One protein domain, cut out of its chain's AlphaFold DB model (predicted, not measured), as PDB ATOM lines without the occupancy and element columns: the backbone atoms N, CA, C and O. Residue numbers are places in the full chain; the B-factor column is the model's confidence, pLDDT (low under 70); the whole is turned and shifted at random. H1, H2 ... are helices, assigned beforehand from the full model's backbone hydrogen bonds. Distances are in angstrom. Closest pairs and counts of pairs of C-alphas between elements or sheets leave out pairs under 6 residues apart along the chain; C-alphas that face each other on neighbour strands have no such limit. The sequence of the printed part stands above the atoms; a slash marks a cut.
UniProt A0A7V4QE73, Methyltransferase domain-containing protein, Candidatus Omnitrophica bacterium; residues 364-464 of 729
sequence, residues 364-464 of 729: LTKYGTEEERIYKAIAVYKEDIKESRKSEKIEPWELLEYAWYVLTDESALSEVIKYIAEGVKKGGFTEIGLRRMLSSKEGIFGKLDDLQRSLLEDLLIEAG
ATOM      1  N   LEU A 364     220.219 163.446 117.938       48.97
ATOM      2  CA  LEU A 364     220.352 161.996 118.036       48.97
ATOM      3  C   LEU A 364     221.373 161.589 119.100       48.97
ATOM      4  O   LEU A 364     221.065 160.760 119.951       48.97
ATOM      5  N   THR A 365     222.562 162.199 119.098       55.00
ATOM      6  CA  THR A 365     223.636 161.827 120.036       55.00
ATOM      7  C   THR A 365     223.311 162.197 121.477       55.00
ATOM      8  O   THR A 365     223.678 161.465 122.393       55.00
ATOM      9  N   LYS A 366     222.616 163.320 121.699       64.00
ATOM     10  CA  LYS A 366     222.294 163.779 123.053       64.00
ATOM     11  C   LYS A 366     220.972 163.227 123.590       64.00
ATOM     12  O   LYS A 366     220.846 163.073 124.805       64.00
ATOM     13  N   TYR A 367     219.987 162.964 122.728       65.94
ATOM     14  CA  TYR A 367     218.598 162.772 123.164       65.94
ATOM     15  C   TYR A 367     217.844 161.614 122.492       65.94
ATOM     16  O   TYR A 367     216.633 161.509 122.685       65.94
ATOM     17  N   GLY A 368     218.531 160.740 121.751       77.50
ATOM     18  CA  GLY A 368     217.926 159.560 121.125       77.50
ATOM     19  C   GLY A 368     217.245 159.855 119.788       77.50
ATOM     20  O   GLY A 368     217.335 160.962 119.264       77.50
ATOM     21  N   THR A 369     216.593 158.847 119.217       80.25
ATOM     22  CA  THR A 369     215.887 158.850 117.921       80.25
ATOM     23  C   THR A 369     214.740 159.866 117.840       80.25
ATOM     24  O   THR A 369     214.275 160.395 118.849       80.25
ATOM     25  N   GLU A 370     214.260 160.158 116.624       80.50
ATOM     26  CA  GLU A 370     213.098 161.041 116.415       80.50
ATOM     27  C   GLU A 370     211.859 160.562 117.196       80.50
ATOM     28  O   GLU A 370     211.197 161.357 117.863       80.50
ATOM     29  N   GLU A 371     211.619 159.252 117.194       81.19
ATOM     30  CA  GLU A 371     210.557 158.576 117.942       81.19
ATOM     31  C   GLU A 371     210.684 158.776 119.462       81.19
ATOM     32  O   GLU A 371     209.749 159.251 120.112       81.19
ATOM     33  N   GLU A 372     211.854 158.478 120.037       79.62
ATOM     34  CA  GLU A 372     212.102 158.620 121.481       79.62
ATOM     35  C   GLU A 372     211.881 160.060 121.955       79.62
ATOM     36  O   GLU A 372     211.282 160.298 123.010       79.62
ATOM     37  N   ARG A 373     212.312 161.035 121.148       85.50
ATOM     38  CA  ARG A 373     212.123 162.457 121.437       85.50
ATOM     39  C   ARG A 373     210.647 162.850 121.418       85.50
ATOM     40  O   ARG A 373     210.207 163.536 122.342       85.50
ATOM     41  N   ILE A 374     209.870 162.400 120.429       83.75
ATOM     42  CA  ILE A 374     208.419 162.656 120.372       83.75
ATOM     43  C   ILE A 374     207.715 162.050 121.587       83.75
ATOM     44  O   ILE A 374     206.928 162.735 122.243       83.75
ATOM     45  N   TYR A 375     208.018 160.801 121.946       84.88
ATOM     46  CA  TYR A 375     207.405 160.181 123.121       84.88
ATOM     47  C   TYR A 375     207.796 160.884 124.419       84.88
ATOM     48  O   TYR A 375     206.946 161.069 125.296       84.88
ATOM     49  N   LYS A 376     209.042 161.358 124.533       85.56
ATOM     50  CA  LYS A 376     209.456 162.199 125.657       85.56
ATOM     51  C   LYS A 376     208.662 163.505 125.698       85.56
ATOM     52  O   LYS A 376     208.206 163.886 126.773       85.56
ATOM     53  N   ALA A 377     208.445 164.154 124.556       86.00
ATOM     54  CA  ALA A 377     207.634 165.364 124.461       86.00
ATOM     55  C   ALA A 377     206.180 165.127 124.896       86.00
ATOM     56  O   ALA A 377     205.658 165.902 125.696       86.00
ATOM     57  N   ILE A 378     205.560 164.021 124.464       85.19
ATOM     58  CA  ILE A 378     204.215 163.612 124.907       85.19
ATOM     59  C   ILE A 378     204.184 163.385 126.427       85.19
ATOM     60  O   ILE A 378     203.242 163.810 127.098       85.19
ATOM     61  N   ALA A 379     205.196 162.716 126.986       85.88
ATOM     62  CA  ALA A 379     205.261 162.430 128.417       85.88
ATOM     63  C   ALA A 379     205.388 163.709 129.259       85.88
ATOM     64  O   ALA A 379     204.614 163.895 130.197       85.88
ATOM     65  N   VAL A 380     206.316 164.601 128.894       85.44
ATOM     66  CA  VAL A 380     206.532 165.876 129.600       85.44
ATOM     67  C   VAL A 380     205.303 166.769 129.491       85.44
ATOM     68  O   VAL A 380     204.859 167.322 130.486       85.44
ATOM     69  N   TYR A 381     204.668 166.819 128.321       88.44
ATOM     70  CA  TYR A 381     203.413 167.540 128.147       88.44
ATOM     71  C   TYR A 381     202.315 167.083 129.119       88.44
ATOM     72  O   TYR A 381     201.651 167.902 129.756       88.44
ATOM     73  N   LYS A 382     202.130 165.762 129.262       86.56
ATOM     74  CA  LYS A 382     201.147 165.190 130.196       86.56
ATOM     75  C   LYS A 382     201.465 165.552 131.651       86.56
ATOM     76  O   LYS A 382     200.540 165.790 132.427       86.56
ATOM     77  N   GLU A 383     202.746 165.588 132.011       86.81
ATOM     78  CA  GLU A 383     203.223 166.006 133.333       86.81
ATOM     79  C   GLU A 383     202.951 167.498 133.577       86.81
ATOM     80  O   GLU A 383     202.252 167.841 134.531       86.81
ATOM     81  N   ASP A 384     203.388 168.371 132.667       87.25
ATOM     82  CA  ASP A 384     203.235 169.821 132.800       87.25
ATOM     83  C   ASP A 384     201.768 170.236 132.899       87.25
ATOM     84  O   ASP A 384     201.418 171.086 133.716       87.25
ATOM     85  N   ILE A 385     200.876 169.625 132.113       84.50
ATOM     86  CA  ILE A 385     199.432 169.884 132.209       84.50
ATOM     87  C   ILE A 385     198.898 169.472 133.571       84.50
ATOM     88  O   ILE A 385     198.169 170.241 134.201       84.50
ATOM     89  N   LYS A 386     199.238 168.261 134.026       86.06
ATOM     90  CA  LYS A 386     198.750 167.730 135.301       86.06
ATOM     91  C   LYS A 386     199.103 168.662 136.462       86.06
ATOM     92  O   LYS A 386     198.299 168.812 137.384       86.06
ATOM     93  N   GLU A 387     200.278 169.279 136.418       84.62
ATOM     94  CA  GLU A 387     200.751 170.188 137.462       84.62
ATOM     95  C   GLU A 387     200.215 171.616 137.309       84.62
ATOM     96  O   GLU A 387     199.757 172.205 138.292       84.62
ATOM     97  N   SER A 388     200.219 172.161 136.091       81.50
ATOM     98  CA  SER A 388     199.886 173.568 135.831       81.50
ATOM     99  C   SER A 388     198.386 173.857 135.753       81.50
ATOM    100  O   SER A 388     197.935 174.905 136.215       81.50
ATOM    101  N   ARG A 389     197.591 172.948 135.178       80.31
ATOM    102  CA  ARG A 389     196.179 173.179 134.849       80.31
ATOM    103  C   ARG A 389     195.333 172.026 135.377       80.31
ATOM    104  O   ARG A 389     194.914 171.145 134.634       80.31
ATOM    105  N   LYS A 390     195.017 172.063 136.678       67.44
ATOM    106  CA  LYS A 390     194.266 171.011 137.404       67.44
ATOM    107  C   LYS A 390     192.862 170.665 136.857       67.44
ATOM    108  O   LYS A 390     192.220 169.788 137.431       67.44
ATOM    109  N   SER A 391     192.367 171.303 135.789       57.88
ATOM    110  CA  SER A 391     191.066 170.970 135.178       57.88
ATOM    111  C   SER A 391     190.774 171.627 133.814       57.88
ATOM    112  O   SER A 391     189.610 171.655 133.412       57.88
ATOM    113  N   GLU A 392     191.745 172.225 133.117       69.12
ATOM    114  CA  GLU A 392     191.434 172.975 131.886       69.12
ATOM    115  C   GLU A 392     191.419 172.094 130.637       69.12
ATOM    116  O   GLU A 392     192.115 171.082 130.542       69.12
ATOM    117  N   LYS A 393     190.591 172.498 129.665       74.69
ATOM    118  CA  LYS A 393     190.538 171.873 128.349       74.69
ATOM    119  C   LYS A 393     191.866 172.131 127.646       74.69
ATOM    120  O   LYS A 393     192.236 173.271 127.394       74.69
ATOM    121  N   ILE A 394     192.557 171.044 127.354       71.12
ATOM    122  CA  ILE A 394     193.825 171.043 126.648       71.12
ATOM    123  C   ILE A 394     193.584 171.403 125.181       71.12
ATOM    124  O   ILE A 394     192.689 170.831 124.546       71.12
ATOM    125  N   GLU A 395     194.388 172.312 124.636       86.38
ATOM    126  CA  GLU A 395     194.305 172.662 123.224       86.38
ATOM    127  C   GLU A 395     195.244 171.765 122.396       86.38
ATOM    128  O   GLU A 395     196.443 171.713 122.668       86.38
ATOM    129  N   PRO A 396     194.756 171.071 121.351       87.25
ATOM    130  CA  PRO A 396     195.559 170.102 120.598       87.25
ATOM    131  C   PRO A 396     196.866 170.648 120.008       87.25
ATOM    132  O   PRO A 396     197.838 169.915 119.838       87.25
ATOM    133  N   TRP A 397     196.899 171.943 119.683       88.19
ATOM    134  CA  TRP A 397     198.092 172.581 119.137       88.19
ATOM    135  C   TRP A 397     199.231 172.691 120.158       88.19
ATOM    136  O   TRP A 397     200.379 172.781 119.730       88.19
ATOM    137  N   GLU A 398     198.947 172.680 121.468       87.94
ATOM    138  CA  GLU A 398     199.979 172.752 122.510       87.94
ATOM    139  C   GLU A 398     200.858 171.492 122.455       87.94
ATOM    140  O   GLU A 398     202.078 171.609 122.401       87.94
ATOM    141  N   LEU A 399     200.267 170.296 122.331       87.75
ATOM    142  CA  LEU A 399     201.026 169.047 122.173       87.75
ATOM    143  C   LEU A 399     201.853 169.020 120.878       87.75
ATOM    144  O   LEU A 399     203.010 168.593 120.876       87.75
ATOM    145  N   LEU A 400     201.271 169.488 119.771       88.56
ATOM    146  CA  LEU A 400     201.985 169.577 118.493       88.56
ATOM    147  C   LEU A 400     203.199 170.505 118.595       88.56
ATOM    148  O   LEU A 400     204.246 170.230 118.016       88.56
ATOM    149  N   GLU A 401     203.078 171.581 119.366       86.25
ATOM    150  CA  GLU A 401     204.175 172.499 119.624       86.25
ATOM    151  C   GLU A 401     205.293 171.825 120.444       86.25
ATOM    152  O   GLU A 401     206.455 171.932 120.056       86.25
ATOM    153  N   TYR A 402     204.971 171.034 121.478       89.25
ATOM    154  CA  TYR A 402     205.961 170.210 122.199       89.25
ATOM    155  C   TYR A 402     206.739 169.279 121.259       89.25
ATOM    156  O   TYR A 402     207.970 169.254 121.298       89.25
ATOM    157  N   ALA A 403     206.041 168.545 120.389       86.81
ATOM    158  CA  ALA A 403     206.687 167.664 119.422       86.81
ATOM    159  C   ALA A 403     207.573 168.451 118.443       86.81
ATOM    160  O   ALA A 403     208.711 168.068 118.196       86.81
ATOM    161  N   TRP A 404     207.103 169.594 117.938       89.12
ATOM    162  CA  TRP A 404     207.876 170.435 117.024       89.12
ATOM    163  C   TRP A 404     209.228 170.872 117.615       89.12
ATOM    164  O   TRP A 404     210.249 170.805 116.926       89.12
ATOM    165  N   TYR A 405     209.260 171.242 118.901       85.19
ATOM    166  CA  TYR A 405     210.477 171.688 119.588       85.19
ATOM    167  C   TYR A 405     211.574 170.617 119.705       85.19
ATOM    168  O   TYR A 405     212.741 170.981 119.847       85.19
ATOM    169  N   VAL A 406     211.236 169.325 119.635       82.44
ATOM    170  CA  VAL A 406     212.197 168.208 119.765       82.44
ATOM    171  C   VAL A 406     212.553 167.532 118.441       82.44
ATOM    172  O   VAL A 406     213.291 166.544 118.419       82.44
ATOM    173  N   LEU A 407     212.059 168.062 117.326       83.88
ATOM    174  CA  LEU A 407     212.444 167.629 115.985       83.88
ATOM    175  C   LEU A 407     213.603 168.469 115.457       83.88
ATOM    176  O   LEU A 407     213.922 169.513 116.026       83.88
ATOM    177  N   THR A 408     214.210 168.055 114.353       78.06
ATOM    178  CA  THR A 408     215.247 168.819 113.640       78.06
ATOM    179  C   THR A 408     214.611 169.743 112.600       78.06
ATOM    180  O   THR A 408     213.474 169.512 112.182       78.06
ATOM    181  N   ASP A 409     215.297 170.823 112.204       70.00
ATOM    182  CA  ASP A 409     214.784 171.747 111.175       70.00
ATOM    183  C   ASP A 409     214.641 171.070 109.801       70.00
ATOM    184  O   ASP A 409     213.772 171.441 109.021       70.00
ATOM    185  N   GLU A 410     215.462 170.055 109.527       74.62
ATOM    186  CA  GLU A 410     215.494 169.339 108.245       74.62
ATOM    187  C   GLU A 410     214.457 168.204 108.155       74.62
ATOM    188  O   GLU A 410     214.200 167.683 107.069       74.62
ATOM    189  N   SER A 411     213.829 167.825 109.276       82.25
ATOM    190  CA  SER A 411     212.842 166.744 109.304       82.25
ATOM    191  C   SER A 411     211.543 167.170 108.615       82.25
ATOM    192  O   SER A 411     210.886 168.137 109.017       82.25
ATOM    193  N   ALA A 412     211.119 166.396 107.611       86.06
ATOM    194  CA  ALA A 412     209.823 166.569 106.955       86.06
ATOM    195  C   ALA A 412     208.662 166.542 107.968       86.06
ATOM    196  O   ALA A 412     207.689 167.290 107.825       86.06
ATOM    197  N   LEU A 413     208.789 165.741 109.032       87.25
ATOM    198  CA  LEU A 413     207.818 165.680 110.119       87.25
ATOM    199  C   LEU A 413     207.704 167.017 110.865       87.25
ATOM    200  O   LEU A 413     206.598 167.434 111.209       87.25
ATOM    201  N   SER A 414     208.816 167.734 111.053       87.44
ATOM    202  CA  SER A 414     208.824 169.055 111.690       87.44
ATOM    203  C   SER A 414     208.027 170.087 110.884       87.44
ATOM    204  O   SER A 414     207.183 170.784 111.455       87.44
ATOM    205  N   GLU A 415     208.236 170.146 109.560       88.25
ATOM    206  CA  GLU A 415     207.483 171.036 108.660       88.25
ATOM    207  C   GLU A 415     205.975 170.752 108.724       88.25
ATOM    208  O   GLU A 415     205.159 171.672 108.840       88.25
ATOM    209  N   VAL A 416     205.598 169.469 108.684       89.62
ATOM    210  CA  VAL A 416     204.192 169.052 108.699       89.62
ATOM    211  C   VAL A 416     203.527 169.351 110.042       89.62
ATOM    212  O   VAL A 416     202.418 169.890 110.061       89.62
ATOM    213  N   ILE A 417     204.190 169.070 111.166       90.00
ATOM    214  CA  ILE A 417     203.655 169.380 112.499       90.00
ATOM    215  C   ILE A 417     203.446 170.888 112.661       90.00
ATOM    216  O   ILE A 417     202.379 171.294 113.125       90.00
ATOM    217  N   LYS A 418     204.402 171.724 112.226       88.50
ATOM    218  CA  LYS A 418     204.271 173.193 112.266       88.50
ATOM    219  C   LYS A 418     203.048 173.658 111.468       88.50
ATOM    220  O   LYS A 418     202.228 174.417 111.985       88.50
ATOM    221  N   TYR A 419     202.876 173.137 110.251       90.56
ATOM    222  CA  TYR A 419     201.721 173.437 109.402       90.56
ATOM    223  C   TYR A 419     200.386 173.051 110.064       90.56
ATOM    224  O   TYR A 419     199.438 173.844 110.069       90.56
ATOM    225  N   ILE A 420     200.299 171.853 110.656       89.44
ATOM    226  CA  ILE A 420     199.073 171.402 111.327       89.44
ATOM    227  C   ILE A 420     198.803 172.246 112.574       89.44
ATOM    228  O   ILE A 420     197.678 172.707 112.756       89.44
ATOM    229  N   ALA A 421     199.813 172.508 113.405       88.25
ATOM    230  CA  ALA A 421     199.662 173.313 114.614       88.25
ATOM    231  C   ALA A 421     199.111 174.715 114.299       88.25
ATOM    232  O   ALA A 421     198.176 175.177 114.954       88.25
ATOM    233  N   GLU A 422     199.627 175.377 113.259       89.62
ATOM    234  CA  GLU A 422     199.135 176.688 112.821       89.62
ATOM    235  C   GLU A 422     197.694 176.650 112.305       89.62
ATOM    236  O   GLU A 422     196.912 177.562 112.593       89.62
ATOM    237  N   GLY A 423     197.318 175.620 111.545       89.25
ATOM    238  CA  GLY A 423     195.943 175.498 111.069       89.25
ATOM    239  C   GLY A 423     194.972 175.136 112.194       89.25
ATOM    240  O   GLY A 423     193.898 175.728 112.252       89.25
ATOM    241  N   VAL A 424     195.351 174.278 113.152       88.19
ATOM    242  CA  VAL A 424     194.543 173.992 114.355       88.19
ATOM    243  C   VAL A 424     194.327 175.267 115.172       88.19
ATOM    244  O   VAL A 424     193.187 175.558 115.530       88.19
ATOM    245  N   LYS A 425     195.371 176.088 115.383       86.69
ATOM    246  CA  LYS A 425     195.264 177.406 116.051       86.69
ATOM    247  C   LYS A 425     194.241 178.334 115.379       86.69
ATOM    248  O   LYS A 425     193.612 179.143 116.052       86.69
ATOM    249  N   LYS A 426     194.051 178.214 114.061       90.31
ATOM    250  CA  LYS A 426     193.073 178.987 113.270       90.31
ATOM    251  C   LYS A 426     191.689 178.319 113.180       90.31
ATOM    252  O   LYS A 426     190.831 178.822 112.462       90.31
ATOM    253  N   GLY A 427     191.466 177.191 113.864       88.25
ATOM    254  CA  GLY A 427     190.235 176.390 113.774       88.25
ATOM    255  C   GLY A 427     190.091 175.611 112.457       88.25
ATOM    256  O   GLY A 427     188.982 175.284 112.045       88.25
ATOM    257  N   GLY A 428     191.204 175.360 111.765       76.00
ATOM    258  CA  GLY A 428     191.270 175.031 110.338       76.00
ATOM    259  C   GLY A 428     191.319 173.553 109.947       76.00
ATOM    260  O   GLY A 428     191.612 173.273 108.789       76.00
ATOM    261  N   PHE A 429     191.029 172.598 110.837       87.56
ATOM    262  CA  PHE A 429     191.060 171.174 110.480       87.56
ATOM    263  C   PHE A 429     189.877 170.382 111.029       87.56
ATOM    264  O   PHE A 429     189.510 170.492 112.194       87.56
ATOM    265  N   THR A 430     189.311 169.532 110.171       89.31
ATOM    266  CA  THR A 430     188.405 168.448 110.566       89.31
ATOM    267  C   THR A 430     189.172 167.127 110.563       89.31
ATOM    268  O   THR A 430     190.151 166.988 109.827       89.31
ATOM    269  N   GLU A 431     188.703 166.130 111.321       89.00
ATOM    270  CA  GLU A 431     189.285 164.775 111.314       89.00
ATOM    271  C   GLU A 431     189.409 164.220 109.879       89.00
ATOM    272  O   GLU A 431     190.452 163.706 109.481       89.00
ATOM    273  N   ILE A 432     188.363 164.395 109.061       88.00
ATOM    274  CA  ILE A 432     188.336 163.957 107.657       88.00
ATOM    275  C   ILE A 432     189.408 164.682 106.832       88.00
ATOM    276  O   ILE A 432     190.088 164.059 106.015       88.00
ATOM    277  N   GLY A 433     189.568 165.991 107.046       89.00
ATOM    278  CA  GLY A 433     190.597 166.789 106.385       89.00
ATOM    279  C   GLY A 433     192.000 166.275 106.698       89.00
ATOM    280  O   GLY A 433     192.770 166.021 105.774       89.00
ATOM    281  N   LEU A 434     192.300 166.029 107.976       89.88
ATOM    282  CA  LEU A 434     193.603 165.516 108.408       89.88
ATOM    283  C   LEU A 434     193.903 164.137 107.818       89.88
ATOM    284  O   LEU A 434     194.982 163.940 107.267       89.88
ATOM    285  N   ARG A 435     192.940 163.205 107.831       89.50
ATOM    286  CA  ARG A 435     193.135 161.875 107.221       89.50
ATOM    287  C   ARG A 435     193.415 161.949 105.724       89.50
ATOM    288  O   ARG A 435     194.284 161.234 105.220       89.50
ATOM    289  N   ARG A 436     192.712 162.833 105.006       88.56
ATOM    290  CA  ARG A 436     192.955 163.060 103.574       88.56
ATOM    291  C   ARG A 436     194.369 163.589 103.329       88.56
ATOM    292  O   ARG A 436     195.003 163.178 102.364       88.56
ATOM    293  N   MET A 437     194.857 164.469 104.198       89.88
ATOM    294  CA  MET A 437     196.204 165.031 104.099       89.88
ATOM    295  C   MET A 437     197.287 163.998 104.418       89.88
ATOM    296  O   MET A 437     198.223 163.870 103.639       89.88
ATOM    297  N   LEU A 438     197.120 163.196 105.476       86.19
ATOM    298  CA  LEU A 438     198.027 162.088 105.816       86.19
ATOM    299  C   LEU A 438     198.121 161.029 104.710       86.19
ATOM    300  O   LEU A 438     199.168 160.417 104.521       86.19
ATOM    301  N   SER A 439     197.042 160.840 103.949       86.19
ATOM    302  CA  SER A 439     197.011 159.925 102.800       86.19
ATOM    303  C   SER A 439     197.616 160.535 101.527       86.19
ATOM    304  O   SER A 439     197.839 159.822 100.548       86.19
ATOM    305  N   SER A 440     197.871 161.847 101.507       88.19
ATOM    306  CA  SER A 440     198.433 162.529 100.345       88.19
ATOM    307  C   SER A 440     199.878 162.090 100.099       88.19
ATOM    308  O   SER A 440     200.684 161.946 101.025       88.19
ATOM    309  N   LYS A 441     200.219 161.904  98.824       88.31
ATOM    310  CA  LYS A 441     201.608 161.785  98.349       88.31
ATOM    311  C   LYS A 441     202.126 163.088  97.736       88.31
ATOM    312  O   LYS A 441     203.254 163.142  97.267       88.31
ATOM    313  N   GLU A 442     201.306 164.135  97.746       89.38
ATOM    314  CA  GLU A 442     201.630 165.451  97.203       89.38
ATOM    315  C   GLU A 442     201.890 166.471  98.319       89.38
ATOM    316  O   GLU A 442     201.378 166.348  99.440       89.38
ATOM    317  N   GLY A 443     202.652 167.515  97.990       90.69
ATOM    318  CA  GLY A 443     202.970 168.617  98.899       90.69
ATOM    319  C   GLY A 443     203.874 168.204 100.064       90.69
ATOM    320  O   GLY A 443     204.630 167.240  99.971       90.69
ATOM    321  N   ILE A 444     203.789 168.940 101.176       87.62
ATOM    322  CA  ILE A 444     204.630 168.707 102.365       87.62
ATOM    323  C   ILE A 444     204.390 167.329 103.010       87.62
ATOM    324  O   ILE A 444     205.324 166.722 103.514       87.62
ATOM    325  N   PHE A 445     203.172 166.783 102.909       88.38
ATOM    326  CA  PHE A 445     202.821 165.449 103.422       88.38
ATOM    327  C   PHE A 445     203.422 164.318 102.583       88.38
ATOM    328  O   PHE A 445     203.688 163.235 103.096       88.38
ATOM    329  N   GLY A 446     203.677 164.574 101.295       87.38
ATOM    330  CA  GLY A 446     204.366 163.639 100.408       87.38
ATOM    331  C   GLY A 446     205.826 163.394 100.786       87.38
ATOM    332  O   GLY A 446     206.381 162.384 100.368       87.38
ATOM    333  N   LYS A 447     206.426 164.282 101.590       90.06
ATOM    334  CA  LYS A 447     207.807 164.153 102.070       90.06
ATOM    335  C   LYS A 447     207.961 163.194 103.258       90.06
ATOM    336  O   LYS A 447     209.087 162.825 103.556       90.06
ATOM    337  N   LEU A 448     206.868 162.829 103.937       84.50
ATOM    338  CA  LEU A 448     206.917 161.934 105.094       84.50
ATOM    339  C   LEU A 448     207.091 160.482 104.648       84.50
ATOM    340  O   LEU A 448     206.289 159.992 103.837       84.50
ATOM    341  N   ASP A 449     208.073 159.803 105.233       85.25
ATOM    342  CA  ASP A 449     208.172 158.347 105.164       85.25
ATOM    343  C   ASP A 449     207.082 157.661 106.016       85.25
ATOM    344  O   ASP A 449     206.287 158.310 106.705       85.25
ATOM    345  N   ASP A 450     207.002 156.334 105.931       78.44
ATOM    346  CA  ASP A 450     205.960 155.564 106.615       78.44
ATOM    347  C   ASP A 450     206.075 155.646 108.149       78.44
ATOM    348  O   ASP A 450     205.051 155.692 108.837       78.44
ATOM    349  N   LEU A 451     207.296 155.735 108.689       76.19
ATOM    350  CA  LEU A 451     207.534 155.873 110.127       76.19
ATOM    351  C   LEU A 451     207.052 157.243 110.619       76.19
ATOM    352  O   LEU A 451     206.285 157.330 111.575       76.19
ATOM    353  N   GLN A 452     207.431 158.314 109.927       83.31
ATOM    354  CA  GLN A 452     207.024 159.681 110.240       83.31
ATOM    355  C   GLN A 452     205.512 159.876 110.120       83.31
ATOM    356  O   GLN A 452     204.914 160.574 110.941       83.31
ATOM    357  N   ARG A 453     204.864 159.241 109.134       85.25
ATOM    358  CA  ARG A 453     203.395 159.231 109.024       85.25
ATOM    359  C   ARG A 453     202.750 158.564 110.233       85.25
ATOM    360  O   ARG A 453     201.788 159.115 110.765       85.25
ATOM    361  N   SER A 454     203.287 157.428 110.676       81.19
ATOM    362  CA  SER A 454     202.791 156.720 111.860       81.19
ATOM    363  C   SER A 454     202.953 157.560 113.128       81.19
ATOM    364  O   SER A 454     201.995 157.732 113.878       81.19
ATOM    365  N   LEU A 455     204.136 158.145 113.338       79.75
ATOM    366  CA  LEU A 455     204.410 159.023 114.480       79.75
ATOM    367  C   LEU A 455     203.486 160.243 114.492       79.75
ATOM    368  O   LEU A 455     202.973 160.632 115.542       79.75
ATOM    369  N   LEU A 456     203.236 160.834 113.321       89.06
ATOM    370  CA  LEU A 456     202.301 161.941 113.183       89.06
ATOM    371  C   LEU A 456     200.866 161.524 113.519       89.06
ATOM    372  O   LEU A 456     200.167 162.270 114.198       89.06
ATOM    373  N   GLU A 457     200.409 160.361 113.054       88.00
ATOM    374  CA  GLU A 457     199.067 159.866 113.369       88.00
ATOM    375  C   GLU A 457     198.895 159.635 114.876       88.00
ATOM    376  O   GLU A 457     197.920 160.125 115.447       88.00
ATOM    377  N   ASP A 458     199.862 158.990 115.534       83.06
ATOM    378  CA  ASP A 458     199.853 158.795 116.989       83.06
ATOM    379  C   ASP A 458     199.802 160.132 117.735       83.06
ATOM    380  O   ASP A 458     198.974 160.322 118.628       83.06
ATOM    381  N   LEU A 459     200.629 161.094 117.326       85.19
ATOM    382  CA  LEU A 459     200.640 162.428 117.914       85.19
ATOM    383  C   LEU A 459     199.289 163.143 117.743       85.19
ATOM    384  O   LEU A 459     198.803 163.782 118.676       85.19
ATOM    385  N   LEU A 460     198.655 163.031 116.573       90.75
ATOM    386  CA  LEU A 460     197.341 163.622 116.308       90.75
ATOM    387  C   LEU A 460     196.217 162.921 117.084       90.75
ATOM    388  O   LEU A 460     195.245 163.581 117.462       90.75
ATOM    389  N   ILE A 461     196.335 161.616 117.334       88.06
ATOM    390  CA  ILE A 461     195.421 160.865 118.203       88.06
ATOM    391  C   ILE A 461     195.566 161.340 119.648       88.06
ATOM    392  O   ILE A 461     194.564 161.675 120.280       88.06
ATOM    393  N   GLU A 462     196.795 161.433 120.158       86.62
ATOM    394  CA  GLU A 462     197.076 161.933 121.511       86.62
ATOM    395  C   GLU A 462     196.628 163.393 121.686       86.62
ATOM    396  O   GLU A 462     196.133 163.773 122.745       86.62
ATOM    397  N   ALA A 463     196.718 164.201 120.627       87.25
ATOM    398  CA  ALA A 463     196.201 165.566 120.603       87.25
ATOM    399  C   ALA A 463     194.661 165.631 120.511       87.25
ATOM    400  O   ALA A 463     194.088 166.714 120.607       87.25
ATOM    401  N   GLY A 464     193.967 164.508 120.299       90.31
ATOM    402  CA  GLY A 464     192.510 164.454 120.138       90.31
ATOM    403  C   GLY A 464     191.996 164.986 118.792       90.31
ATOM    404  O   GLY A 464     190.806 165.278 118.663       90.31
TER     405      GLY A 464
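AT A GLANCE: This is residues 364 to 464 of the 729 residues of the protein "Methyltransferase domain-containing protein" of Candidatus Omnitrophica bacterium (UniProt A0A7V4QE73). A small, flat helical body has a loose three-helix bundle as its core: the hairpin of H3 and H4, with H7 packed over it. The long H2 crosses H3 with its first part and runs on beyond the core, where residues 386 to 392 stick out; the short H6 packs on the first part of H4, H5 is near H6 and H7, and H1 is near H2. The printed part has 101 residues, with seven named helices, H1 to H7 in chain order, and no named strand, class all helix. It is compact, with a radius of gyration of the C-alphas of 13.5 A and spans of 41 by 37 by 18 A.

IN THESE COORDINATES: H1, residues 364 to 367, begins at C-alpha 364 (220.352, 161.996, 118.036). H2, residues 370 to 388, is the longest helix, 26.6 A, and ends at C-alpha 388 (199.886, 173.568, 135.831). H3 spans residues 396 to 405, 15.0 A, and H4 residues 412 to 425, 20.3 A. H5 spans residues 431 to 438 and H6 residues 443 to 447. H7, residues 450 to 462, is 18.5 A long and ends at C-alpha 462 (197.076, 161.933, 121.511).

HOW THE PARTS SIT: H3, H4 and H7 form a bundle, three helices in mutual touch. H3 and H4 form a helical hairpin at a shallow tilt of 30 degrees, opposite ways, closest at the C-alphas of Trp 397 and Ala 421, 4.8 A. H7 touches H4, closest at the C-alphas of Gln 452 and Leu 413, 6.1 A, and H3 with residues 459 to 460 alone, closest at Leu 459 and Leu 400, 7.3 A between C-alphas. H2 touches H3 with residues 373 to 381 alone, at a steep tilt of 50 degrees; the closest C-alphas, of Ile 374 and Ala 403, are 5.4 A apart. H2 and H7 only just touch, with 3 pairs of C-alphas within 8 A, at a shallow tilt of 9 degrees, the same way. H6 touches H4, closest at the C-alphas of Lys 447 and Ala 412, 5.8 A. H5 and H7 are close but not clearly touching, the C-alphas of Leu 438 and Arg 453 being 6.9 A apart. H1 and H2 are close but not clearly touching, closest at the C-alphas of Tyr 367 and Arg 373, 6.7 A. In H2, H3, H4, H5 and H7 every O i to N i+4 pair is within hydrogen-bond range; H6 has 0 of 1, but 2 of 2 O i to N i+3 pairs, and H1 is too short for an i+4 pair.

THE WHOLE: The two C-alphas farthest apart, of Lys 390 and Glu 442, are 41.2 A apart. The printed part has no cut, and no link is long. The mean pLDDT of the printed part is 83.9; residues 364 to 367 and 390 to 392 are under 70.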